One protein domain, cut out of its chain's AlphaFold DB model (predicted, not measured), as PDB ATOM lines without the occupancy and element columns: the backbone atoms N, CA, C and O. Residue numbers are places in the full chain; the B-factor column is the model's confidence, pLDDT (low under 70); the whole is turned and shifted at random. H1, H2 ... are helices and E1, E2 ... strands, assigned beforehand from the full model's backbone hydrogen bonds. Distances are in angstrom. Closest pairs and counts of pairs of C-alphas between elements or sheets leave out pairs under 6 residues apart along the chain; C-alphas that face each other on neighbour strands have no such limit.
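This is residues 3 to 174 of the 596 residues of an uncharacterized protein of Pseudo-nitzschia multistriata (UniProt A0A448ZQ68). The main body is one long, twisted wall of seven antiparallel strands, with helices H1 and H2 over one of its faces and no named helix over the other. A separate two-stranded hairpin, E1 and E2, lies at one end of the long axis, apart from this wall, and the long unnamed stretch 79 to 113 loops round to the opposite end, where its residues 110 to 111 pair with E6. The printed part has 172 residues with two named helices and nine named strands, in the order E1 E2 E3 E4 E5 H1 H2 E6 E7 E8 E9, and the large sheet runs E5 E4 E3 E9 E8 E7 E6. The class is mixed, helices and strands, with 82 of the 172 residues in named elements, under half. The whole is compact by its radius of gyration of the C-alphas, 17.9 A, yet elongated in outline, with spans of 63 by 37 by 29 A.

Strand E1, residues 3 to 9, and strand E2, residues 15 to 22, form an antiparallel hairpin at 162 degrees, with N 5 and O 19 within hydrogen-bond range at 2.8 A. Strands E3, residues 28 to 32, E4, residues 40 to 46, and E5, residues 55 to 61, form a meander, each strand the antiparallel neighbour of the one before. N 44 and O 30 are 2.8 A apart between E4 and E3, and N 58 and O 43 are 2.9 A apart between E5 and E4. E2 and E3 are apart. Helix H1, residues 67 to 78, is on the large sheet at a height of 9.2 A, over E3, and runs along the strands, at 4 degrees to E3 on the local plane. The closest C-alphas of H1 and E3 are those of Gln 71 and Val 31, 7.0 A apart. Helix H2, residues 114 to 123, and H1 are apart but lie on the same face of the sheet, in two layers, helices on one face. Strands E6, residues 134 to 139, E7, residues 143 to 148, E8, residues 151 to 157, and E9, residues 165 to 171, form a second meander. N 138 and O 145 are 2.8 A apart between E6 and E7, as are N 146 and O 153 between E7 and E8, and N 168 and O 154 between E9 and E8. E9 and E3 are antiparallel neighbours at 166 degrees, with N 169 and O 29 at 2.8 A. The edge strands are E5 and E6. H2, at a height of 10.2 A, is over E6 and only just over E7, with 3 of its C-alphas on E7, and it only just stands up from the sheet, its line rising 43 degrees. The closest C-alphas of H2 and E6 are those of Cys 114 and Val 134, 5.6 A apart. In H1 and H2 every O i to N i+4 pair is within hydrogen-bond range.

E1 begins at C-alpha 3, (331.678, 209.160, 174.346), and is 19.1 A long; E2 is 23.3 A. E3 measures 13.6 A, E4 19.3 A and E5 19.7 A. H1 is 16.0 A long from C-alpha 67, (323.892, 218.919, 163.905), and H2 is 14.2 A. E6 measures 13.6 A, E7 15.8 A and E8 19.3 A. E9, 19.3 A long, ends at C-alpha 171, (319.946, 200.486, 164.351).

The two C-alphas farthest apart, those of Glu 13 and Glu 96, are 63.3 A apart. The printed part has no cut, and the link from H1 to H2, of 35 residues, is long. The mean pLDDT of the printed part is 77.0; 49 residues are under 70, among them residues 9 to 15 and 88 to 110.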
ATOM      1  N   LEU A   3     332.030 207.755 174.160       79.06
ATOM      2  CA  LEU A   3     331.678 209.160 174.346       79.06
ATOM      3  C   LEU A   3     332.030 209.581 175.773       79.06
ATOM      4  O   LEU A   3     331.777 208.832 176.718       79.06
ATOM      5  N   LEU A   4     332.593 210.778 175.920       78.50
ATOM      6  CA  LEU A   4     332.858 211.408 177.210       78.50
ATOM      7  C   LEU A   4     332.056 212.708 177.289       78.50
ATOM      8  O   LEU A   4     332.284 213.625 176.504       78.50
ATOM      9  N   PHE A   5     331.142 212.782 178.246       74.06
ATOM     10  CA  PHE A   5     330.431 214.001 178.600       74.06
ATOM     11  C   PHE A   5     331.153 214.673 179.760       74.06
ATOM     12  O   PHE A   5     331.520 214.012 180.733       74.06
ATOM     13  N   VAL A   6     331.358 215.983 179.648       77.25
ATOM     14  CA  VAL A   6     331.977 216.813 180.685       77.25
ATOM     15  C   VAL A   6     330.981 217.904 181.053       77.25
ATOM     16  O   VAL A   6     330.726 218.809 180.259       77.25
ATOM     17  N   HIS A   7     330.392 217.807 182.241       67.00
ATOM     18  CA  HIS A   7     329.406 218.762 182.740       67.00
ATOM     19  C   HIS A   7     330.030 219.653 183.805       67.00
ATOM     20  O   HIS A   7     330.589 219.153 184.772       67.00
ATOM     21  N   VAL A   8     329.890 220.971 183.670       73.50
ATOM     22  CA  VAL A   8     330.247 221.918 184.734       73.50
ATOM     23  C   VAL A   8     328.964 222.306 185.464       73.50
ATOM     24  O   VAL A   8     328.069 222.899 184.863       73.50
ATOM     25  N   LYS A   9     328.856 221.945 186.741       65.44
ATOM     26  CA  LYS A   9     327.717 222.244 187.616       65.44
ATOM     27  C   LYS A   9     328.109 223.266 188.682       65.44
ATOM     28  O   LYS A   9     329.244 223.262 189.142       65.44
ATOM     29  N   GLY A  10     327.145 224.082 189.107       54.09
ATOM     30  CA  GLY A  10     327.299 225.045 190.203       54.09
ATOM     31  C   GLY A  10     327.529 226.487 189.738       54.09
ATOM     32  O   GLY A  10     328.266 226.744 188.788       54.09
ATOM     33  N   LEU A  11     326.855 227.429 190.408       56.97
ATOM     34  CA  LEU A  11     326.977 228.876 190.173       56.97
ATOM     35  C   LEU A  11     328.122 229.511 190.981       56.97
ATOM     36  O   LEU A  11     328.667 230.522 190.551       56.97
ATOM     37  N   ILE A  12     328.476 228.918 192.128       64.50
ATOM     38  CA  ILE A  12     329.449 229.461 193.092       64.50
ATOM     39  C   ILE A  12     330.679 228.546 193.182       64.50
ATOM     40  O   ILE A  12     331.792 229.001 192.945       64.50
ATOM     41  N   GLU A  13     330.485 227.242 193.399       53.59
ATOM     42  CA  GLU A  13     331.545 226.229 193.303       53.59
ATOM     43  C   GLU A  13     331.339 225.376 192.049       53.59
ATOM     44  O   GLU A  13     330.360 224.637 191.932       53.59
ATOM     45  N   LYS A  14     332.245 225.514 191.074       65.62
ATOM     46  CA  LYS A  14     332.187 224.762 189.815       65.62
ATOM     47  C   LYS A  14     332.657 223.326 190.045       65.62
ATOM     48  O   LYS A  14     333.853 223.070 190.121       65.62
ATOM     49  N   ARG A  15     331.726 222.376 190.080       64.69
ATOM     50  CA  ARG A  15     332.011 220.937 190.049       64.69
ATOM     51  C   ARG A  15     332.016 220.442 188.607       64.69
ATOM     52  O   ARG A  15     331.060 220.689 187.875       64.69
ATOM     53  N   ILE A  16     333.063 219.727 188.199       75.12
ATOM     54  CA  ILE A  16     333.115 219.067 186.889       75.12
ATOM     55  C   ILE A  16     332.730 217.597 187.064       75.12
ATOM     56  O   ILE A  16     333.340 216.882 187.854       75.12
ATOM     57  N   GLU A  17     331.721 217.140 186.333       66.06
ATOM     58  CA  GLU A  17     331.325 215.736 186.259       66.06
ATOM     59  C   GLU A  17     331.733 215.145 184.909       66.06
ATOM     60  O   GLU A  17     331.467 215.728 183.857       66.06
ATOM     61  N   PHE A  18     332.346 213.964 184.948       71.69
ATOM     62  CA  PHE A  18     332.737 213.195 183.771       71.69
ATOM     63  C   PHE A  18     331.838 211.963 183.652       71.69
ATOM     64  O   PHE A  18     331.797 211.142 184.564       71.69
ATOM     65  N   VAL A  19     331.152 211.800 182.522       68.88
ATOM     66  CA  VAL A  19     330.318 210.621 182.242       68.88
ATOM     67  C   VAL A  19     330.830 209.947 180.976       68.88
ATOM     68  O   VAL A  19     330.874 210.557 179.912       68.88
ATOM     69  N   THR A  20     331.245 208.685 181.083       72.75
ATOM     70  CA  THR A  20     331.724 207.888 179.945       72.75
ATOM     71  C   THR A  20     330.671 206.881 179.515       72.75
ATOM     72  O   THR A  20     330.122 206.167 180.347       72.75
ATOM     73  N   ILE A  21     330.436 206.780 178.206       77.88
ATOM     74  CA  ILE A  21     329.435 205.884 177.622       77.88
ATOM     75  C   ILE A  21     330.027 205.197 176.405       77.88
ATOM     76  O   ILE A  21     330.610 205.845 175.540       77.88
ATOM     77  N   MET A  22     329.881 203.880 176.311       82.69
ATOM     78  CA  MET A  22     330.299 203.153 175.116       82.69
ATOM     79  C   MET A  22     329.284 203.371 173.995       82.69
ATOM     80  O   MET A  22     328.079 203.348 174.238       82.69
ATOM     81  N   TYR A  23     329.749 203.523 172.753       82.19
ATOM     82  CA  TYR A  23     328.830 203.632 171.611       82.19
ATOM     83  C   TYR A  23     327.919 202.405 171.480       82.19
ATOM     84  O   TYR A  23     326.747 202.551 171.152       82.19
ATOM     85  N   SER A  24     328.425 201.216 171.828       79.62
ATOM     86  CA  SER A  24     327.654 199.967 171.856       79.62
ATOM     87  C   SER A  24     326.502 199.966 172.864       79.62
ATOM     88  O   SER A  24     325.601 199.143 172.751       79.62
ATOM     89  N   SER A  25     326.502 200.875 173.844       80.75
ATOM     90  CA  SER A  25     325.406 201.014 174.808       80.75
ATOM     91  C   SER A  25     324.239 201.850 174.269       80.75
ATOM     92  O   SER A  25     323.174 201.857 174.889       80.75
ATOM     93  N   ILE A  26     324.420 202.552 173.142       88.12
ATOM     94  CA  ILE A  26     323.403 203.409 172.522       88.12
ATOM     95  C   ILE A  26     322.546 202.564 171.579       88.12
ATOM     96  O   ILE A  26     323.006 202.121 170.531       88.12
ATOM     97  N   HIS A  27     321.280 202.368 171.941       89.06
ATOM     98  CA  HIS A  27     320.328 201.553 171.170       89.06
ATOM     99  C   HIS A  27     319.417 202.399 170.269       89.06
ATOM    100  O   HIS A  27     318.669 201.898 169.439       89.06
ATOM    101  N   SER A  28     319.421 203.714 170.437       93.19
ATOM    102  CA  SER A  28     318.772 204.629 169.504       93.19
ATOM    103  C   SER A  28     319.325 206.020 169.729       93.19
ATOM    104  O   SER A  28     319.733 206.366 170.836       93.19
ATOM    105  N   PHE A  29     319.304 206.846 168.695       93.94
ATOM    106  CA  PHE A  29     319.622 208.258 168.817       93.94
ATOM    107  C   PHE A  29     318.671 209.085 167.966       93.94
ATOM    108  O   PHE A  29     318.127 208.602 166.973       93.94
ATOM    109  N   SER A  30     318.478 210.343 168.340       93.56
ATOM    110  CA  SER A  30     317.784 211.298 167.488       93.56
ATOM    111  C   SER A  30     318.488 212.630 167.441       93.56
ATOM    112  O   SER A  30     319.052 213.068 168.440       93.56
ATOM    113  N   VAL A  31     318.359 213.297 166.303       92.44
ATOM    114  CA  VAL A  31     318.653 214.719 166.177       92.44
ATOM    115  C   VAL A  31     317.381 215.463 165.796       92.44
ATOM    116  O   VAL A  31     316.587 214.981 164.989       92.44
ATOM    117  N   GLU A  32     317.159 216.616 166.408       90.69
ATOM    118  CA  GLU A  32     316.004 217.474 166.162       90.69
ATOM    119  C   GLU A  32     316.493 218.856 165.739       90.69
ATOM    120  O   GLU A  32     317.277 219.502 166.446       90.69
ATOM    121  N   SER A  33     316.049 219.298 164.560       87.06
ATOM    122  CA  SER A  33     316.354 220.638 164.069       87.06
ATOM    123  C   SER A  33     315.632 221.696 164.902       87.06
ATOM    124  O   SER A  33     314.555 221.462 165.461       87.06
ATOM    125  N   ALA A  34     316.211 222.893 164.962       81.50
ATOM    126  CA  ALA A  34     315.544 224.034 165.564       81.50
ATOM    127  C   ALA A  34     314.270 224.357 164.762       81.50
ATOM    128  O   ALA A  34     314.318 224.505 163.543       81.50
ATOM    129  N   GLY A  35     313.127 224.432 165.446       73.06
ATOM    130  CA  GLY A  35     311.895 224.982 164.871       73.06
ATOM    131  C   GLY A  35     311.899 226.508 164.927       73.06
ATOM    132  O   GLY A  35     312.729 227.091 165.623       73.06
ATOM    133  N   LEU A  36     310.932 227.157 164.273       68.00
ATOM    134  CA  LEU A  36     310.854 228.628 164.195       68.00
ATOM    135  C   LEU A  36     310.931 229.327 165.570       68.00
ATOM    136  O   LEU A  36     311.495 230.409 165.692       68.00
ATOM    137  N   PHE A  37     310.378 228.696 166.613       63.03
ATOM    138  CA  PHE A  37     310.295 229.251 167.970       63.03
ATOM    139  C   PHE A  37     311.376 228.737 168.937       63.03
ATOM    140  O   PHE A  37     311.456 229.211 170.071       63.03
ATOM    141  N   LYS A  38     312.222 227.781 168.525       62.62
ATOM    142  CA  LYS A  38     313.305 227.240 169.361       62.62
ATOM    143  C   LYS A  38     314.655 227.795 168.912       62.62
ATOM    144  O   LYS A  38     315.019 227.710 167.748       62.62
ATOM    145  N   ARG A  39     315.456 228.276 169.868       72.19
ATOM    146  CA  ARG A  39     316.854 228.699 169.639       72.19
ATOM    147  C   ARG A  39     317.862 227.557 169.759       72.19
ATOM    148  O   ARG A  39     319.058 227.827 169.854       72.19
ATOM    149  N   TYR A  40     317.390 226.313 169.815       79.69
ATOM    150  CA  TYR A  40     318.232 225.157 170.082       79.69
ATOM    151  C   TYR A  40     317.904 223.995 169.144       79.69
ATOM    152  O   TYR A  40     316.732 223.691 168.908       79.69
ATOM    153  N   THR A  41     318.947 223.344 168.641       86.56
ATOM    154  CA  THR A  41     318.900 221.982 168.101       86.56
ATOM    155  C   THR A  41     319.160 220.994 169.227       86.56
ATOM    156  O   THR A  41     319.889 221.311 170.167       86.56
ATOM    157  N   GLU A  42     318.626 219.788 169.123       89.75
ATOM    158  CA  GLU A  42     318.713 218.806 170.200       89.75
ATOM    159  C   GLU A  42     319.261 217.476 169.680       89.75
ATOM    160  O   GLU A  42     318.885 217.010 168.605       89.75
ATOM    161  N   MET A  43     320.142 216.852 170.456       91.62
ATOM    162  CA  MET A  43     320.570 215.469 170.281       91.62
ATOM    163  C   MET A  43     320.060 214.651 171.466       91.62
ATOM    164  O   MET A  43     320.238 215.056 172.615       91.62
ATOM    165  N   ARG A  44     319.495 213.471 171.200       92.19
ATOM    166  CA  ARG A  44     319.177 212.471 172.226       92.19
ATOM    167  C   ARG A  44     319.874 211.156 171.950       92.19
ATOM    168  O   ARG A  44     319.870 210.696 170.811       92.19
ATOM    169  N   LEU A  45     320.405 210.536 172.996       91.06
ATOM    170  CA  LEU A  45     320.954 209.182 172.983       91.06
ATOM    171  C   LEU A  45     320.156 208.323 173.958       91.06
ATOM    172  O   LEU A  45     320.085 208.652 175.139       91.06
ATOM    173  N   HIS A  46     319.584 207.222 173.483       88.75
ATOM    174  CA  HIS A  46     318.801 206.305 174.302       88.75
ATOM    175  C   HIS A  46     319.650 205.097 174.725       88.75
ATOM    176  O   HIS A  46     320.240 204.394 173.898       88.75
ATOM    177  N   LEU A  47     319.693 204.874 176.035       81.81
ATOM    178  CA  LEU A  47     320.606 204.002 176.768       81.81
ATOM    179  C   LEU A  47     319.783 203.094 177.698       81.81
ATOM    180  O   LEU A  47     319.690 203.352 178.898       81.81
ATOM    181  N   PRO A  48     319.162 202.018 177.192       72.25
ATOM    182  CA  PRO A  48     318.163 201.255 177.949       72.25
ATOM    183  C   PRO A  48     318.712 200.599 179.228       72.25
ATOM    184  O   PRO A  48     317.951 200.229 180.125       72.25
ATOM    185  N   HIS A  49     320.033 200.470 179.329       66.94
ATOM    186  CA  HIS A  49     320.738 199.879 180.462       66.94
ATOM    187  C   HIS A  49     320.950 200.845 181.637       66.94
ATOM    188  O   HIS A  49     321.270 200.386 182.727       66.94
ATOM    189  N   LEU A  50     320.744 202.156 181.453       62.88
ATOM    190  CA  LEU A  50     321.084 203.179 182.453       62.88
ATOM    191  C   LEU A  50     319.905 203.585 183.366       62.88
ATOM    192  O   LEU A  50     319.921 204.649 183.979       62.88
ATOM    193  N   GLY A  51     318.874 202.740 183.467       61.41
ATOM    194  CA  GLY A  51     317.754 202.928 184.399       61.41
ATOM    195  C   GLY A  51     317.001 204.248 184.198       61.41
ATOM    196  O   GLY A  51     316.512 204.513 183.104       61.41
ATOM    197  N   GLU A  52     316.904 205.069 185.246       53.66
ATOM    198  CA  GLU A  52     316.254 206.393 185.201       53.66
ATOM    199  C   GLU A  52     316.987 207.397 184.291       53.66
ATOM    200  O   GLU A  52     316.391 208.364 183.826       53.66
ATOM    201  N   HIS A  53     318.257 207.138 183.961       61.09
ATOM    202  CA  HIS A  53     319.057 207.927 183.020       61.09
ATOM    203  C   HIS A  53     319.111 207.284 181.625       61.09
ATOM    204  O   HIS A  53     320.094 207.420 180.897       61.09
ATOM    205  N   ASN A  54     318.057 206.570 181.226       70.94
ATOM    206  CA  ASN A  54     317.986 205.868 179.940       70.94
ATOM    207  C   ASN A  54     317.974 206.775 178.696       70.94
ATOM    208  O   ASN A  54     317.878 206.269 177.575       70.94
ATOM    209  N   CYS A  55     318.066 208.089 178.867       81.81
ATOM    210  CA  CYS A  55     318.175 209.054 177.793       81.81
ATOM    211  C   CYS A  55     319.125 210.181 178.200       81.81
ATOM    212  O   CYS A  55     318.968 210.785 179.259       81.81
ATOM    213  N   ILE A  56     320.079 210.502 177.328       83.69
ATOM    214  CA  ILE A  56     320.904 211.705 177.443       83.69
ATOM    215  C   ILE A  56     320.470 212.680 176.377       83.69
ATOM    216  O   ILE A  56     320.537 212.370 175.188       83.69
ATOM    217  N   THR A  57     320.057 213.860 176.820       87.75
ATOM    218  CA  THR A  57     319.650 214.962 175.956       87.75
ATOM    219  C   THR A  57     320.696 216.060 176.039       87.75
ATOM    220  O   THR A  57     321.027 216.525 177.128       87.75
ATOM    221  N   GLN A  58     321.202 216.484 174.886       87.44
ATOM    222  CA  GLN A  58     322.087 217.631 174.765       87.44
ATOM    223  C   GLN A  58     321.465 218.646 173.814       87.44
ATOM    224  O   GLN A  58     321.187 218.346 172.654       87.44
ATOM    225  N   GLU A  59     321.283 219.862 174.312       89.25
ATOM    226  CA  GLU A  59     320.832 221.001 173.523       89.25
ATOM    227  C   GLU A  59     322.036 221.822 173.056       89.25
ATOM    228  O   GLU A  59     323.011 222.014 173.794       89.25
ATOM    229  N   PHE A  60     321.958 222.319 171.829       87.31
ATOM    230  CA  PHE A  60     322.944 223.205 171.227       87.31
ATOM    231  C   PHE A  60     322.230 224.434 170.702       87.31
ATOM    232  O   PHE A  60     321.190 224.302 170.064       87.31
ATOM    233  N   ARG A  61     322.783 225.624 170.932       84.56
ATOM    234  CA  ARG A  61     322.231 226.844 170.339       84.56
ATOM    235  C   ARG A  61     322.297 226.757 168.818       84.56
ATOM    236  O   ARG A  61     323.293 226.299 168.259       84.56
ATOM    237  N   THR A  62     321.231 227.190 168.157       79.00
ATOM    238  CA  THR A  62     321.140 227.199 166.696       79.00
ATOM    239  C   THR A  62     322.325 227.966 166.111       79.00
ATOM    240  O   THR A  62     322.573 229.106 166.494       79.00
ATOM    241  N   GLY A  63     323.064 227.332 165.199       77.31
ATOM    242  CA  GLY A  63     324.260 227.902 164.569       77.31
ATOM    243  C   GLY A  63     325.571 227.699 165.341       77.31
ATOM    244  O   GLY A  63     326.628 227.815 164.735       77.31
ATOM    245  N   GLU A  64     325.538 227.330 166.629       82.25
ATOM    246  CA  GLU A  64     326.758 227.046 167.412       82.25
ATOM    247  C   GLU A  64     327.252 225.598 167.257       82.25
ATOM    248  O   GLU A  64     328.393 225.295 167.598       82.25
ATOM    249  N   ALA A  65     326.411 224.685 166.764       82.06
ATOM    250  CA  ALA A  65     326.784 223.295 166.533       82.06
ATOM    251  C   ALA A  65     326.308 222.805 165.166       82.06
ATOM    252  O   ALA A  65     325.184 223.075 164.736       82.06
ATOM    253  N   ASN A  66     327.159 222.023 164.502       87.25
ATOM    254  CA  ASN A  66     326.800 221.347 163.265       87.25
ATOM    255  C   ASN A  66     326.084 220.025 163.586       87.25
ATOM    256  O   ASN A  66     326.721 218.991 163.804       87.25
ATOM    257  N   LEU A  67     324.749 220.072 163.611       86.81
ATOM    258  CA  LEU A  67     323.892 218.919 163.905       86.81
ATOM    259  C   LEU A  67     324.160 217.732 162.967       86.81
ATOM    260  O   LEU A  67     324.158 216.582 163.404       86.81
ATOM    261  N   TRP A  68     324.453 218.005 161.696       88.31
ATOM    262  CA  TRP A  68     324.712 216.979 160.686       88.31
ATOM    263  C   TRP A  68     326.077 216.322 160.862       88.31
ATOM    264  O   TRP A  68     326.206 215.111 160.694       88.31
ATOM    265  N   ALA A  69     327.092 217.084 161.276       88.50
ATOM    266  CA  ALA A  69     328.383 216.520 161.658       88.50
ATOM    267  C   ALA A  69     328.240 215.602 162.880       88.50
ATOM    268  O   ALA A  69     328.761 214.488 162.866       88.50
ATOM    269  N   ILE A  70     327.474 216.024 163.896       89.62
ATOM    270  CA  ILE A  70     327.155 215.191 165.067       89.62
ATOM    271  C   ILE A  70     326.459 213.905 164.620       89.62
ATOM    272  O   ILE A  70     326.900 212.811 164.964       89.62
ATOM    273  N   GLN A  71     325.413 214.018 163.800       90.00
ATOM    274  CA  GLN A  71     324.704 212.860 163.271       90.00
ATOM    275  C   GLN A  71     325.632 211.919 162.499       90.00
ATOM    276  O   GLN A  71     325.560 210.709 162.700       90.00
ATOM    277  N   LYS A  72     326.522 212.443 161.654       89.56
ATOM    278  CA  LYS A  72     327.488 211.640 160.897       89.56
ATOM    279  C   LYS A  72     328.437 210.876 161.824       89.56
ATOM    280  O   LYS A  72     328.662 209.688 161.606       89.56
ATOM    281  N   VAL A  73     328.944 211.523 162.876       89.88
ATOM    282  CA  VAL A  73     329.787 210.879 163.899       89.88
ATOM    283  C   VAL A  73     329.020 209.764 164.612       89.88
ATOM    284  O   VAL A  73     329.523 208.646 164.708       89.88
ATOM    285  N   LEU A  74     327.781 210.028 165.043       91.81
ATOM    286  CA  LEU A  74     326.918 209.014 165.654       91.81
ATOM    287  C   LEU A  74     326.685 207.837 164.702       91.81
ATOM    288  O   LEU A  74     326.859 206.690 165.098       91.81
ATOM    289  N   CYS A  75     326.364 208.104 163.434       90.88
ATOM    290  CA  CYS A  75     326.148 207.057 162.441       90.88
ATOM    291  C   CYS A  75     327.402 206.194 162.247       90.88
ATOM    292  O   CYS A  75     327.298 204.975 162.200       90.88
ATOM    293  N   ASN A  76     328.588 206.802 162.186       88.25
ATOM    294  CA  ASN A  76     329.845 206.083 161.966       88.25
ATOM    295  C   ASN A  76     330.259 205.184 163.139       88.25
ATOM    296  O   ASN A  76     330.961 204.202 162.921       88.25
ATOM    297  N   HIS A  77     329.861 205.519 164.368       87.81
ATOM    298  CA  HIS A  77     330.242 204.750 165.555       87.81
ATOM    299  C   HIS A  77     329.153 203.815 166.082       87.81
ATOM    300  O   HIS A  77     329.477 202.851 166.774       87.81
ATOM    301  N   ILE A  78     327.881 204.113 165.805       89.75
ATOM    302  CA  ILE A  78     326.734 203.336 166.295       89.75
ATOM    303  C   ILE A  78     326.243 202.359 165.228       89.75
ATOM    304  O   ILE A  78     325.864 201.237 165.561       89.75
ATOM    305  N   LEU A  79     326.217 202.762 163.952       87.31
ATOM    306  CA  LEU A  79     325.755 201.872 162.890       87.31
ATOM    307  C   LEU A  79     326.860 200.873 162.549       87.31
ATOM    308  O   LEU A  79     328.030 201.232 162.429       87.31
ATOM    309  N   GLY A  80     326.467 199.605 162.422       73.88
ATOM    310  CA  GLY A  80     327.378 198.511 162.107       73.88
ATOM    311  C   GLY A  80     327.900 198.546 160.667       73.88
ATOM    312  O   GLY A  80     327.789 199.544 159.945       73.88
ATOM    313  N   LYS A  81     328.469 197.412 160.252       71.69
ATOM    314  CA  LYS A  81     328.979 197.203 158.892       71.69
ATOM    315  C   LYS A  81     327.887 197.423 157.840       71.69
ATOM    316  O   LYS A  81     326.699 197.250 158.115       71.69
ATOM    317  N   ASP A  82     328.321 197.787 156.639       74.94
ATOM    318  CA  ASP A  82     327.447 197.881 155.472       74.94
ATOM    319  C   ASP A  82     326.806 196.521 155.182       74.94
ATOM    320  O   ASP A  82     327.442 195.477 155.342       74.94
ATOM    321  N   LYS A  83     325.533 196.551 154.786       73.88
ATOM    322  CA  LYS A  83     324.775 195.376 154.359       73.88
ATOM    323  C   LYS A  83     324.225 195.624 152.972       73.88
ATOM    324  O   LYS A  83     323.783 196.740 152.684       73.88
ATOM    325  N   ASP A  84     324.212 194.577 152.161       79.69
ATOM    326  CA  ASP A  84     323.616 194.646 150.838       79.69
ATOM    327  C   ASP A  84     322.098 194.876 150.940       79.69
ATOM    328  O   ASP A  84     321.441 194.379 151.876       79.69
ATOM    329  N   PRO A  85     321.522 195.650 150.005       78.69
ATOM    330  CA  PRO A  85     320.079 195.794 149.911       78.69
ATOM    331  C   PRO A  85     319.434 194.435 149.616       78.69
ATOM    332  O   PRO A  85     319.956 193.621 148.852       78.69
ATOM    333  N   ILE A  86     318.284 194.177 150.232       78.75
ATOM    334  CA  ILE A  86     317.502 192.971 149.979       78.75
ATOM    335  C   ILE A  86     316.825 193.126 148.617       78.75
ATOM    336  O   ILE A  86     316.089 194.084 148.378       78.75
ATOM    337  N   ALA A  87     317.057 192.162 147.725       74.69
ATOM    338  CA  ALA A  87     316.494 192.171 146.380       74.69
ATOM    339  C   ALA A  87     314.960 192.310 146.407       74.69
ATOM    340  O   ALA A  87     314.257 191.544 147.070       74.69
ATOM    341  N   GLY A  88     314.452 193.301 145.674       67.31
ATOM    342  CA  GLY A  88     313.029 193.605 145.591       67.31
ATOM    343  C   GLY A  88     312.430 194.204 146.867       67.31
ATOM    344  O   GLY A  88     311.210 194.248 146.975       67.31
ATOM    345  N   ALA A  89     313.202 194.627 147.869       68.56
ATOM    346  CA  ALA A  89     312.616 195.301 149.033       68.56
ATOM    347  C   ALA A  89     311.868 196.592 148.650       68.56
ATOM    348  O   ALA A  89     310.878 196.919 149.284       68.56
ATOM    349  N   ASP A  90     312.268 197.243 147.565       62.78
ATOM    350  CA  ASP A  90     311.662 198.441 146.980       62.78
ATOM    351  C   ASP A  90     310.321 198.190 146.267       62.78
ATOM    352  O   ASP A  90     309.544 199.113 146.057       62.78
ATOM    353  N   GLN A  91     310.001 196.938 145.926       64.38
ATOM    354  CA  GLN A  91     308.790 196.570 145.179       64.38
ATOM    355  C   GLN A  91     307.533 196.484 146.071       64.38
ATOM    356  O   GLN A  91     306.769 195.509 146.011       64.38
ATOM    357  N   TYR A  92     307.305 197.483 146.920       58.50
ATOM    358  CA  TYR A  92     305.989 197.719 147.510       58.50
ATOM    359  C   TYR A  92     305.208 198.590 146.534       58.50
ATOM    360  O   TYR A  92     305.675 199.648 146.139       58.50
ATOM    361  N   ARG A  93     304.056 198.088 146.075       45.41
ATOM    362  CA  ARG A  93     303.287 198.654 144.961       45.41
ATOM    363  C   ARG A  93     303.098 200.163 145.156       45.41
ATOM    364  O   ARG A  93     302.511 200.581 146.154       45.41
ATOM    365  N   ASP A  94     303.575 200.952 144.197       42.25
ATOM    366  CA  ASP A  94     303.235 202.366 144.085       42.25
ATOM    367  C   ASP A  94     301.720 202.458 143.887       42.25
ATOM    368  O   ASP A  94     301.189 202.169 142.812       42.25
ATOM    369  N   SER A  95     300.985 202.816 144.939       42.16
ATOM    370  CA  SER A  95     299.730 203.519 144.713       42.16
ATOM    371  C   SER A  95     300.150 204.871 144.153       42.16
ATOM    372  O   SER A  95     300.776 205.619 144.893       42.16
ATOM    373  N   GLU A  96     299.904 205.105 142.859       40.97
ATOM    374  CA  GLU A  96     300.184 206.330 142.089       40.97
ATOM    375  C   GLU A  96     300.904 207.430 142.885       40.97
ATOM    376  O   GLU A  96     300.292 208.114 143.707       40.97
ATOM    377  N   ALA A  97     302.212 207.570 142.639       34.09
ATOM    378  CA  ALA A  97     303.108 208.520 143.290       34.09
ATOM    379  C   ALA A  97     302.432 209.875 143.569       34.09
ATOM    380  O   ALA A  97     302.185 210.678 142.665       34.09
ATOM    381  N   PHE A  98     302.134 210.137 144.843       37.38
ATOM    382  CA  PHE A  98     301.489 211.372 145.259       37.38
ATOM    383  C   PHE A  98     302.538 212.489 145.336       37.38
ATOM    384  O   PHE A  98     303.354 212.558 146.253       37.38
ATOM    385  N   THR A  99     302.521 213.387 144.354       32.62
ATOM    386  CA  THR A  99     303.460 214.512 144.200       32.62
ATOM    387  C   THR A  99     303.188 215.697 145.133       32.62
ATOM    388  O   THR A  99     303.904 216.694 145.076       32.62
ATOM    389  N   ASN A 100     302.200 215.612 146.032       36.03
ATOM    390  CA  ASN A 100     301.789 216.736 146.872       36.03
ATOM    391  C   ASN A 100     301.881 216.424 148.373       36.03
ATOM    392  O   ASN A 100     301.062 215.709 148.939       36.03
ATOM    393  N   LEU A 101     302.816 217.085 149.058       39.69
ATOM    394  CA  LEU A 101     303.020 217.080 150.519       39.69
ATOM    395  C   LEU A 101     301.818 217.574 151.370       39.69
ATOM    396  O   LEU A 101     301.966 217.730 152.579       39.69
ATOM    397  N   ASN A 102     300.638 217.801 150.776       38.59
ATOM    398  CA  ASN A 102     299.495 218.488 151.394       38.59
ATOM    399  C   ASN A 102     298.177 217.684 151.443       38.59
ATOM    400  O   ASN A 102     297.129 218.286 151.666       38.59
ATOM    401  N   GLY A 103     298.167 216.360 151.252       38.88
ATOM    402  CA  GLY A 103     296.888 215.662 151.054       38.88
ATOM    403  C   GLY A 103     296.776 214.228 151.546       38.88
ATOM    404  O   GLY A 103     296.501 213.369 150.727       38.88
ATOM    405  N   VAL A 104     296.873 213.969 152.856       42.56
ATOM    406  CA  VAL A 104     296.229 212.797 153.489       42.56
ATOM    407  C   VAL A 104     295.792 213.191 154.908       42.56
ATOM    408  O   VAL A 104     296.619 213.615 155.701       42.56
ATOM    409  N   LEU A 105     294.497 213.093 155.235       43.88
ATOM    410  CA  LEU A 105     293.914 213.410 156.560       43.88
ATOM    411  C   LEU A 105     293.856 212.186 157.510       43.88
ATOM    412  O   LEU A 105     293.177 212.226 158.533       43.88
ATOM    413  N   THR A 106     294.541 211.086 157.183       48.59
ATOM    414  CA  THR A 106     294.482 209.804 157.914       48.59
ATOM    415  C   THR A 106     295.854 209.376 158.439       48.59
ATOM    416  O   THR A 106     296.843 209.500 157.728       48.59
ATOM    417  N   ASN A 107     295.923 208.795 159.646       50.78
ATOM    418  CA  ASN A 107     297.169 208.316 160.283       50.78
ATOM    419  C   ASN A 107     297.839 207.092 159.611       50.78
ATOM    420  O   ASN A 107     298.880 206.651 160.093       50.78
ATOM    421  N   MET A 108     297.271 206.548 158.533       53.44
ATOM    422  CA  MET A 108     297.739 205.333 157.854       53.44
ATOM    423  C   MET A 108     299.016 205.569 157.040       53.44
ATOM    424  O   MET A 108     299.175 206.629 156.436       53.44
ATOM    425  N   GLN A 109     299.898 204.568 156.997       60.78
ATOM    426  CA  GLN A 109     301.131 204.593 156.208       60.78
ATOM    427  C   GLN A 109     300.913 204.172 154.740       60.78
ATOM    428  O   GLN A 109     300.352 203.107 154.478       60.78
ATOM    429  N   GLN A 110     301.395 204.994 153.798       65.31
ATOM    430  CA  GLN A 110     301.404 204.773 152.340       65.31
ATOM    431  C   GLN A 110     302.842 204.672 151.811       65.31
ATOM    432  O   GLN A 110     303.749 205.235 152.418       65.31
ATOM    433  N   THR A 111     303.076 203.959 150.710       71.31
ATOM    434  CA  THR A 111     304.420 203.773 150.131       71.31
ATOM    435  C   THR A 111     304.989 205.071 149.546       71.31
ATOM    436  O   THR A 111     304.246 205.955 149.120       71.31
ATOM    437  N   MET A 112     306.318 205.204 149.543       75.81
ATOM    438  CA  MET A 112     307.037 206.299 148.882       75.81
ATOM    439  C   MET A 112     308.145 205.760 147.976       75.81
ATOM    440  O   MET A 112     308.733 204.716 148.263       75.81
ATOM    441  N   ASP A 113     308.509 206.543 146.958       82.31
ATOM    442  CA  ASP A 113     309.665 206.261 146.107       82.31
ATOM    443  C   ASP A 113     310.971 206.330 146.921       82.31
ATOM    444  O   ASP A 113     311.413 207.391 147.387       82.31
ATOM    445  N   CYS A 114     311.607 205.169 147.078       87.12
ATOM    446  CA  CYS A 114     312.840 205.016 147.836       87.12
ATOM    447  C   CYS A 114     314.022 205.766 147.198       87.12
ATOM    448  O   CYS A 114     314.854 206.307 147.929       87.12
ATOM    449  N   ALA A 115     314.096 205.860 145.866       87.62
ATOM    450  CA  ALA A 115     315.191 206.519 145.157       87.62
ATOM    451  C   ALA A 115     315.152 208.043 145.346       87.62
ATOM    452  O   ALA A 115     316.190 208.676 145.584       87.62
ATOM    453  N   VAL A 116     313.951 208.632 145.313       86.69
ATOM    454  CA  VAL A 116     313.743 210.065 145.577       86.69
ATOM    455  C   VAL A 116     314.113 210.407 147.021       86.69
ATOM    456  O   VAL A 116     314.897 211.334 147.261       86.69
ATOM    457  N   ILE A 117     313.606 209.638 147.991       87.25
ATOM    458  CA  ILE A 117     313.906 209.851 149.414       87.25
ATOM    459  C   ILE A 117     315.398 209.682 149.691       87.25
ATOM    460  O   ILE A 117     316.000 210.504 150.381       87.25
ATOM    461  N   GLN A 118     316.014 208.650 149.121       90.81
ATOM    462  CA  GLN A 118     317.440 208.415 149.266       90.81
ATOM    463  C   GLN A 118     318.274 209.582 148.744       90.81
ATOM    464  O   GLN A 118     319.181 210.039 149.438       90.81
ATOM    465  N   THR A 119     317.984 210.059 147.533       88.62
ATOM    466  CA  THR A 119     318.715 211.182 146.931       88.62
ATOM    467  C   THR A 119     318.583 212.430 147.801       88.62
ATOM    468  O   THR A 119     319.582 213.075 148.114       88.62
ATOM    469  N   THR A 120     317.368 212.704 148.282       89.38
ATOM    470  CA  THR A 120     317.073 213.837 149.170       89.38
ATOM    471  C   THR A 120     317.874 213.758 150.471       89.38
ATOM    472  O   THR A 120     318.573 214.702 150.825       89.38
ATOM    473  N   LEU A 121     317.843 212.609 151.155       91.31
ATOM    474  CA  LEU A 121     318.480 212.419 152.464       91.31
ATOM    475  C   LEU A 121     319.990 212.131 152.409       91.31
ATOM    476  O   LEU A 121     320.632 212.028 153.457       91.31
ATOM    477  N   LYS A 122     320.565 211.974 151.211       91.19
ATOM    478  CA  LYS A 122     322.020 212.013 150.987       91.19
ATOM    479  C   LYS A 122     322.519 213.427 150.689       91.19
ATOM    480  O   LYS A 122     323.680 213.711 150.974       91.19
ATOM    481  N   ALA A 123     321.667 214.283 150.124       87.88
ATOM    482  CA  ALA A 123     322.009 215.649 149.747       87.88
ATOM    483  C   ALA A 123     321.821 216.631 150.914       87.88
ATOM    484  O   ALA A 123     322.804 217.051 151.521       87.88
ATOM    485  N   ASP A 124     320.574 216.983 151.236       81.44
ATOM    486  CA  ASP A 124     320.249 217.929 152.303       81.44
ATOM    487  C   ASP A 124     318.840 217.655 152.876       81.44
ATOM    488  O   ASP A 124     317.849 217.767 152.148       81.44
ATOM    489  N   PRO A 125     318.716 217.294 154.168       86.12
ATOM    490  CA  PRO A 125     319.810 217.060 155.113       86.12
ATOM    491  C   PRO A 125     320.547 215.733 154.845       86.12
ATOM    492  O   PRO A 125     319.902 214.748 154.482       86.12
ATOM    493  N   PRO A 126     321.876 215.654 155.077       89.06
ATOM    494  CA  PRO A 126     322.678 214.447 154.851       89.06
ATOM    495  C   PRO A 126     322.505 213.445 156.007       89.06
ATOM    496  O   PRO A 126     323.402 213.212 156.822       89.06
ATOM    497  N   ILE A 127     321.302 212.883 156.110       91.75
ATOM    498  CA  ILE A 127     320.883 211.963 157.169       91.75
ATOM    499  C   ILE A 127     321.487 210.571 156.972       91.75
ATOM    500  O   ILE A 127     321.862 209.927 157.962       91.75
ATOM    501  N   LEU A 128     321.544 210.108 155.720       91.62
ATOM    502  CA  LEU A 128     322.021 208.779 155.333       91.62
ATOM    503  C   LEU A 128     323.543 208.765 155.161       91.62
ATOM    504  O   LEU A 128     324.136 209.718 154.657       91.62
ATOM    505  N   GLN A 129     324.190 207.658 155.535       88.38
ATOM    506  CA  GLN A 129     325.595 207.447 155.169       88.38
ATOM    507  C   GLN A 129     325.740 207.229 153.654       88.38
ATOM    508  O   GLN A 129     324.803 206.808 152.980       88.38
ATOM    509  N   GLY A 130     326.940 207.472 153.111       84.44
ATOM    510  CA  GLY A 130     327.190 207.348 151.667       84.44
ATOM    511  C   GLY A 130     326.805 205.975 151.096       84.44
ATOM    512  O   GLY A 130     326.167 205.907 150.042       84.44
ATOM    513  N   SER A 131     327.114 204.903 151.832       85.62
ATOM    514  CA  SER A 131     326.791 203.513 151.483       85.62
ATOM    515  C   SER A 131     325.411 203.035 151.955       85.62
ATOM    516  O   SER A 131     324.968 201.965 151.547       85.62
ATOM    517  N   GLU A 132     324.703 203.801 152.790       91.81
ATOM    518  CA  GLU A 132     323.372 203.430 153.285       91.81
ATOM    519  C   GLU A 132     322.338 203.572 152.157       91.81
ATOM    520  O   GLU A 132     322.351 204.561 151.414       91.81
ATOM    521  N   GLN A 133     321.469 202.568 152.009       91.62
ATOM    522  CA  GLN A 133     320.424 202.543 150.982       91.62
ATOM    523  C   GLN A 133     319.039 202.497 151.631       91.62
ATOM    524  O   GLN A 133     318.871 201.820 152.647       91.62
ATOM    525  N   VAL A 134     318.065 203.212 151.063       92.50
ATOM    526  CA  VAL A 134     316.649 203.135 151.464       92.50
ATOM    527  C   VAL A 134     316.010 201.955 150.743       92.50
ATOM    528  O   VAL A 134     316.076 201.869 149.522       92.50
ATOM    529  N   GLU A 135     315.404 201.051 151.505       91.06
ATOM    530  CA  GLU A 135     314.821 199.808 150.992       91.06
ATOM    531  C   GLU A 135     313.299 199.843 151.010       91.06
ATOM    532  O   GLU A 135     312.665 199.337 150.095       91.06
ATOM    533  N   ILE A 136     312.717 200.435 152.056       89.69
ATOM    534  CA  ILE A 136     311.274 200.640 152.165       89.69
ATOM    535  C   ILE A 136     311.037 202.019 152.764       89.69
ATOM    536  O   ILE A 136     311.680 202.395 153.747       89.69
ATOM    537  N   ALA A 137     310.097 202.770 152.207       88.50
ATOM    538  CA  ALA A 137     309.717 204.076 152.714       88.50
ATOM    539  C   ALA A 137     308.199 204.176 152.818       88.50
ATOM    540  O   ALA A 137     307.474 203.840 151.881       88.50
ATOM    541  N   PHE A 138     307.733 204.661 153.965       84.38
ATOM    542  CA  PHE A 138     306.322 204.857 154.239       84.38
ATOM    543  C   PHE A 138     306.038 206.259 154.765       84.38
ATOM    544  O   PHE A 138     306.698 206.723 155.695       84.38
ATOM    545  N   GLN A 139     305.005 206.907 154.237       80.62
ATOM    546  CA  GLN A 139     304.469 208.164 154.739       80.62
ATOM    547  C   GLN A 139     303.173 207.920 155.506       80.62
ATOM    548  O   GLN A 139     302.180 207.493 154.929       80.62
ATOM    549  N   GLY A 140     303.171 208.227 156.802       72.75
ATOM    550  CA  GLY A 140     301.952 208.443 157.580       72.75
ATOM    551  C   GLY A 140     301.564 209.924 157.613       72.75
ATOM    552  O   GLY A 140     302.246 210.779 157.048       72.75
ATOM    553  N   PHE A 141     300.501 210.264 158.348       66.75
ATOM    554  CA  PHE A 141     300.012 211.650 158.450       66.75
ATOM    555  C   PHE A 141     301.075 212.663 158.912       66.75
ATOM    556  O   PHE A 141     301.191 213.755 158.361       66.75
ATOM    557  N   ARG A 142     301.847 212.315 159.950       69.25
ATOM    558  CA  ARG A 142     302.841 213.211 160.584       69.25
ATOM    559  C   ARG A 142     304.280 212.731 160.478       69.25
ATOM    560  O   ARG A 142     305.201 213.517 160.696       69.25
ATOM    561  N   HIS A 143     304.464 211.448 160.190       78.50
ATOM    562  CA  HIS A 143     305.754 210.789 160.276       78.50
ATOM    563  C   HIS A 143     306.067 210.034 158.990       78.50
ATOM    564  O   HIS A 143     305.185 209.420 158.394       78.50
ATOM    565  N   VAL A 144     307.335 210.060 158.592       86.88
ATOM    566  CA  VAL A 144     307.875 209.173 157.559       86.88
ATOM    567  C   VAL A 144     308.679 208.083 158.255       86.88
ATOM    568  O   VAL A 144     309.524 208.389 159.096       86.88
ATOM    569  N   THR A 145     308.414 206.826 157.917       90.69
ATOM    570  CA  THR A 145     309.171 205.666 158.397       90.69
ATOM    571  C   THR A 145     310.010 205.127 157.251       90.69
ATOM    572  O   THR A 145     309.474 204.748 156.214       90.69
ATOM    573  N   LEU A 146     311.324 205.075 157.435       92.88
ATOM    574  CA  LEU A 146     312.267 204.562 156.449       92.88
ATOM    575  C   LEU A 146     312.944 203.319 156.991       92.88
ATOM    576  O   LEU A 146     313.452 203.319 158.108       92.88
ATOM    577  N   PHE A 147     312.995 202.287 156.174       93.81
ATOM    578  CA  PHE A 147     313.731 201.064 156.402       93.81
ATOM    579  C   PHE A 147     314.948 201.133 155.490       93.81
ATOM    580  O   PHE A 147     314.810 201.213 154.269       93.81
ATOM    581  N   THR A 148     316.135 201.169 156.079       93.88
ATOM    582  CA  THR A 148     317.400 201.237 155.344       93.88
ATOM    583  C   THR A 148     318.201 199.965 155.563       93.88
ATOM    584  O   THR A 148     317.902 199.173 156.459       93.88
ATOM    585  N   THR A 149     319.305 199.817 154.837       92.44
ATOM    586  CA  THR A 149     320.245 198.706 155.045       92.44
ATOM    587  C   THR A 149     320.860 198.672 156.451       92.44
ATOM    588  O   THR A 149     321.372 197.633 156.873       92.44
ATOM    589  N   LYS A 150     320.792 199.773 157.219       91.38
ATOM    590  CA  LYS A 150     321.440 199.904 158.538       91.38
ATOM    591  C   LYS A 150     320.485 200.097 159.712       91.38
ATOM    592  O   LYS A 150     320.827 199.726 160.840       91.38
ATOM    593  N   ARG A 151     319.320 200.703 159.487       93.81
ATOM    594  CA  ARG A 151     318.418 201.137 160.560       93.81
ATOM    595  C   ARG A 151     316.996 201.372 160.067       93.81
ATOM    596  O   ARG A 151     316.736 201.481 158.874       93.81
ATOM    597  N   VAL A 152     316.096 201.543 161.026       94.44
ATOM    598  CA  VAL A 152     314.807 202.202 160.808       94.44
ATOM    599  C   VAL A 152     314.931 203.670 161.221       94.44
ATOM    600  O   VAL A 152     315.468 203.969 162.290       94.44
ATOM    601  N   ILE A 153     314.455 204.591 160.386       94.31
ATOM    602  CA  ILE A 153     314.451 206.033 160.648       94.31
ATOM    603  C   ILE A 153     313.008 206.522 160.711       94.31
ATOM    604  O   ILE A 153     312.248 206.333 159.767       94.31
ATOM    605  N   PHE A 154     312.653 207.201 161.795       91.75
ATOM    606  CA  PHE A 154     311.404 207.942 161.919       91.75
ATOM    607  C   PHE A 154     311.686 209.429 161.773       91.75
ATOM    608  O   PHE A 154     312.472 209.995 162.534       91.75
ATOM    609  N   ILE A 155     311.033 210.054 160.805       90.81
ATOM    610  CA  ILE A 155     311.107 211.489 160.554       90.81
ATOM    611  C   ILE A 155     309.781 212.093 161.000       90.81
ATOM    612  O   ILE A 155     308.768 211.893 160.337       90.81
ATOM    613  N   ASP A 156     309.782 212.812 162.118       84.38
ATOM    614  CA  ASP A 156     308.590 213.446 162.690       84.38
ATOM    615  C   ASP A 156     308.640 214.965 162.482       84.38
ATOM    616  O   ASP A 156     309.586 215.633 162.916       84.38
ATOM    617  N   LYS A 157     307.619 215.512 161.810       75.94
ATOM    618  CA  LYS A 157     307.450 216.955 161.599       75.94
ATOM    619  C   LYS A 157     306.513 217.511 162.673       75.94
ATOM    620  O   LYS A 157     305.295 217.322 162.622       75.94
ATOM    621  N   LYS A 158     307.053 218.263 163.638       66.25
ATOM    622  CA  LYS A 158     306.244 218.833 164.726       66.25
ATOM    623  C   LYS A 158     305.424 220.032 164.239       66.25
ATOM    624  O   LYS A 158     305.953 221.131 164.081       66.25
ATOM    625  N   LEU A 159     304.110 219.834 164.086       56.81
ATOM    626  CA  LEU A 159     303.167 220.875 163.641       56.81
ATOM    627  C   LEU A 159     303.100 222.087 164.588       56.81
ATOM    628  O   LEU A 159     303.076 223.225 164.133       56.81
ATOM    629  N   TRP A 160     303.101 221.858 165.904       53.47
ATOM    630  CA  TRP A 160     302.937 222.925 166.904       53.47
ATOM    631  C   TRP A 160     304.210 223.752 167.147       53.47
ATOM    632  O   TRP A 160     304.132 224.831 167.720       53.47
ATOM    633  N   ASN A 161     305.371 223.281 166.674       52.59
ATOM    634  CA  ASN A 161     306.667 223.956 166.829       52.59
ATOM    635  C   ASN A 161     307.182 224.594 165.532       52.59
ATOM    636  O   ASN A 161     308.389 224.795 165.395       52.59
ATOM    637  N   ALA A 162     306.287 224.892 164.584       57.50
ATOM    638  CA  ALA A 162     306.614 225.580 163.337       57.50
ATOM    639  C   ALA A 162     307.839 224.977 162.614       57.50
ATOM    640  O   ALA A 162     308.846 225.645 162.382       57.50
ATOM    641  N   GLY A 163     307.751 223.684 162.282       67.56
ATOM    642  CA  GLY A 163     308.649 223.056 161.309       67.56
ATOM    643  C   GLY A 163     309.913 222.395 161.860       67.56
ATOM    644  O   GLY A 163     310.742 221.967 161.064       67.56
ATOM    645  N   SER A 164     310.072 222.257 163.182       80.06
ATOM    646  CA  SER A 164     311.121 221.382 163.732       80.06
ATOM    647  C   SER A 164     310.925 219.944 163.234       80.06
ATOM    648  O   SER A 164     309.815 219.401 163.309       80.06
ATOM    649  N   ILE A 165     312.003 219.342 162.728       86.75
ATOM    650  CA  ILE A 165     312.018 217.971 162.215       86.75
ATOM    651  C   ILE A 165     312.920 217.132 163.110       86.75
ATOM    652  O   ILE A 165     314.100 217.447 163.291       86.75
ATOM    653  N   LYS A 166     312.367 216.051 163.656       89.94
ATOM    654  CA  LYS A 166     313.105 215.066 164.444       89.94
ATOM    655  C   LYS A 166     313.416 213.847 163.583       89.94
ATOM    656  O   LYS A 166     312.502 213.219 163.062       89.94
ATOM    657  N   TYR A 167     314.694 213.488 163.503       92.50
ATOM    658  CA  TYR A 167     315.190 212.274 162.860       92.50
ATOM    659  C   TYR A 167     315.587 211.279 163.943       92.50
ATOM    660  O   TYR A 167     316.627 211.428 164.582       92.50
ATOM    661  N   LEU A 168     314.751 210.277 164.182       93.25
ATOM    662  CA  LEU A 168     314.960 209.244 165.189       93.25
ATOM    663  C   LEU A 168     315.431 207.954 164.518       93.25
ATOM    664  O   LEU A 168     314.744 207.403 163.668       93.25
ATOM    665  N   SER A 169     316.614 207.484 164.899       94.94
ATOM    666  CA  SER A 169     317.291 206.335 164.302       94.94
ATOM    667  C   SER A 169     317.298 205.134 165.243       94.94
ATOM    668  O   SER A 169     317.709 205.246 166.400       94.94
ATOM    669  N   TYR A 170     316.909 203.979 164.711       94.00
ATOM    670  CA  TYR A 170     316.962 202.673 165.363       94.00
ATOM    671  C   TYR A 170     317.852 201.736 164.549       94.00
ATOM    672  O   TYR A 170     317.389 201.192 163.543       94.00
ATOM    673  N   PRO A 171     319.119 201.531 164.944       93.31
ATOM    674  CA  PRO A 171     319.946 200.486 164.351       93.31
ATOM    675  C   PRO A 171     319.202 199.151 164.379       93.31
ATOM    676  O   PRO A 171     318.544 198.842 165.375       93.31
ATOM    677  N   TRP A 172     319.326 198.334 163.333       91.69
ATOM    678  CA  TRP A 172     318.607 197.057 163.301       91.69
ATOM    679  C   TRP A 172     318.911 196.149 164.503       91.69
ATOM    680  O   TRP A 172     318.040 195.413 164.966       91.69
ATOM    681  N   SER A 173     320.122 196.251 165.061       86.50
ATOM    682  CA  SER A 173     320.565 195.505 166.245       86.50
ATOM    683  C   SER A 173     319.746 195.815 167.500       86.50
ATOM    684  O   SER A 173     319.739 195.013 168.432       86.50
ATOM    685  N   SER A 174     319.032 196.943 167.509       89.56
ATOM    686  CA  SER A 174     318.235 197.427 168.640       89.56
ATOM    687  C   SER A 174     316.827 196.832 168.687       89.56
ATOM    688  O   SER A 174     316.159 196.918 169.722       89.56
TER     689      SER A 174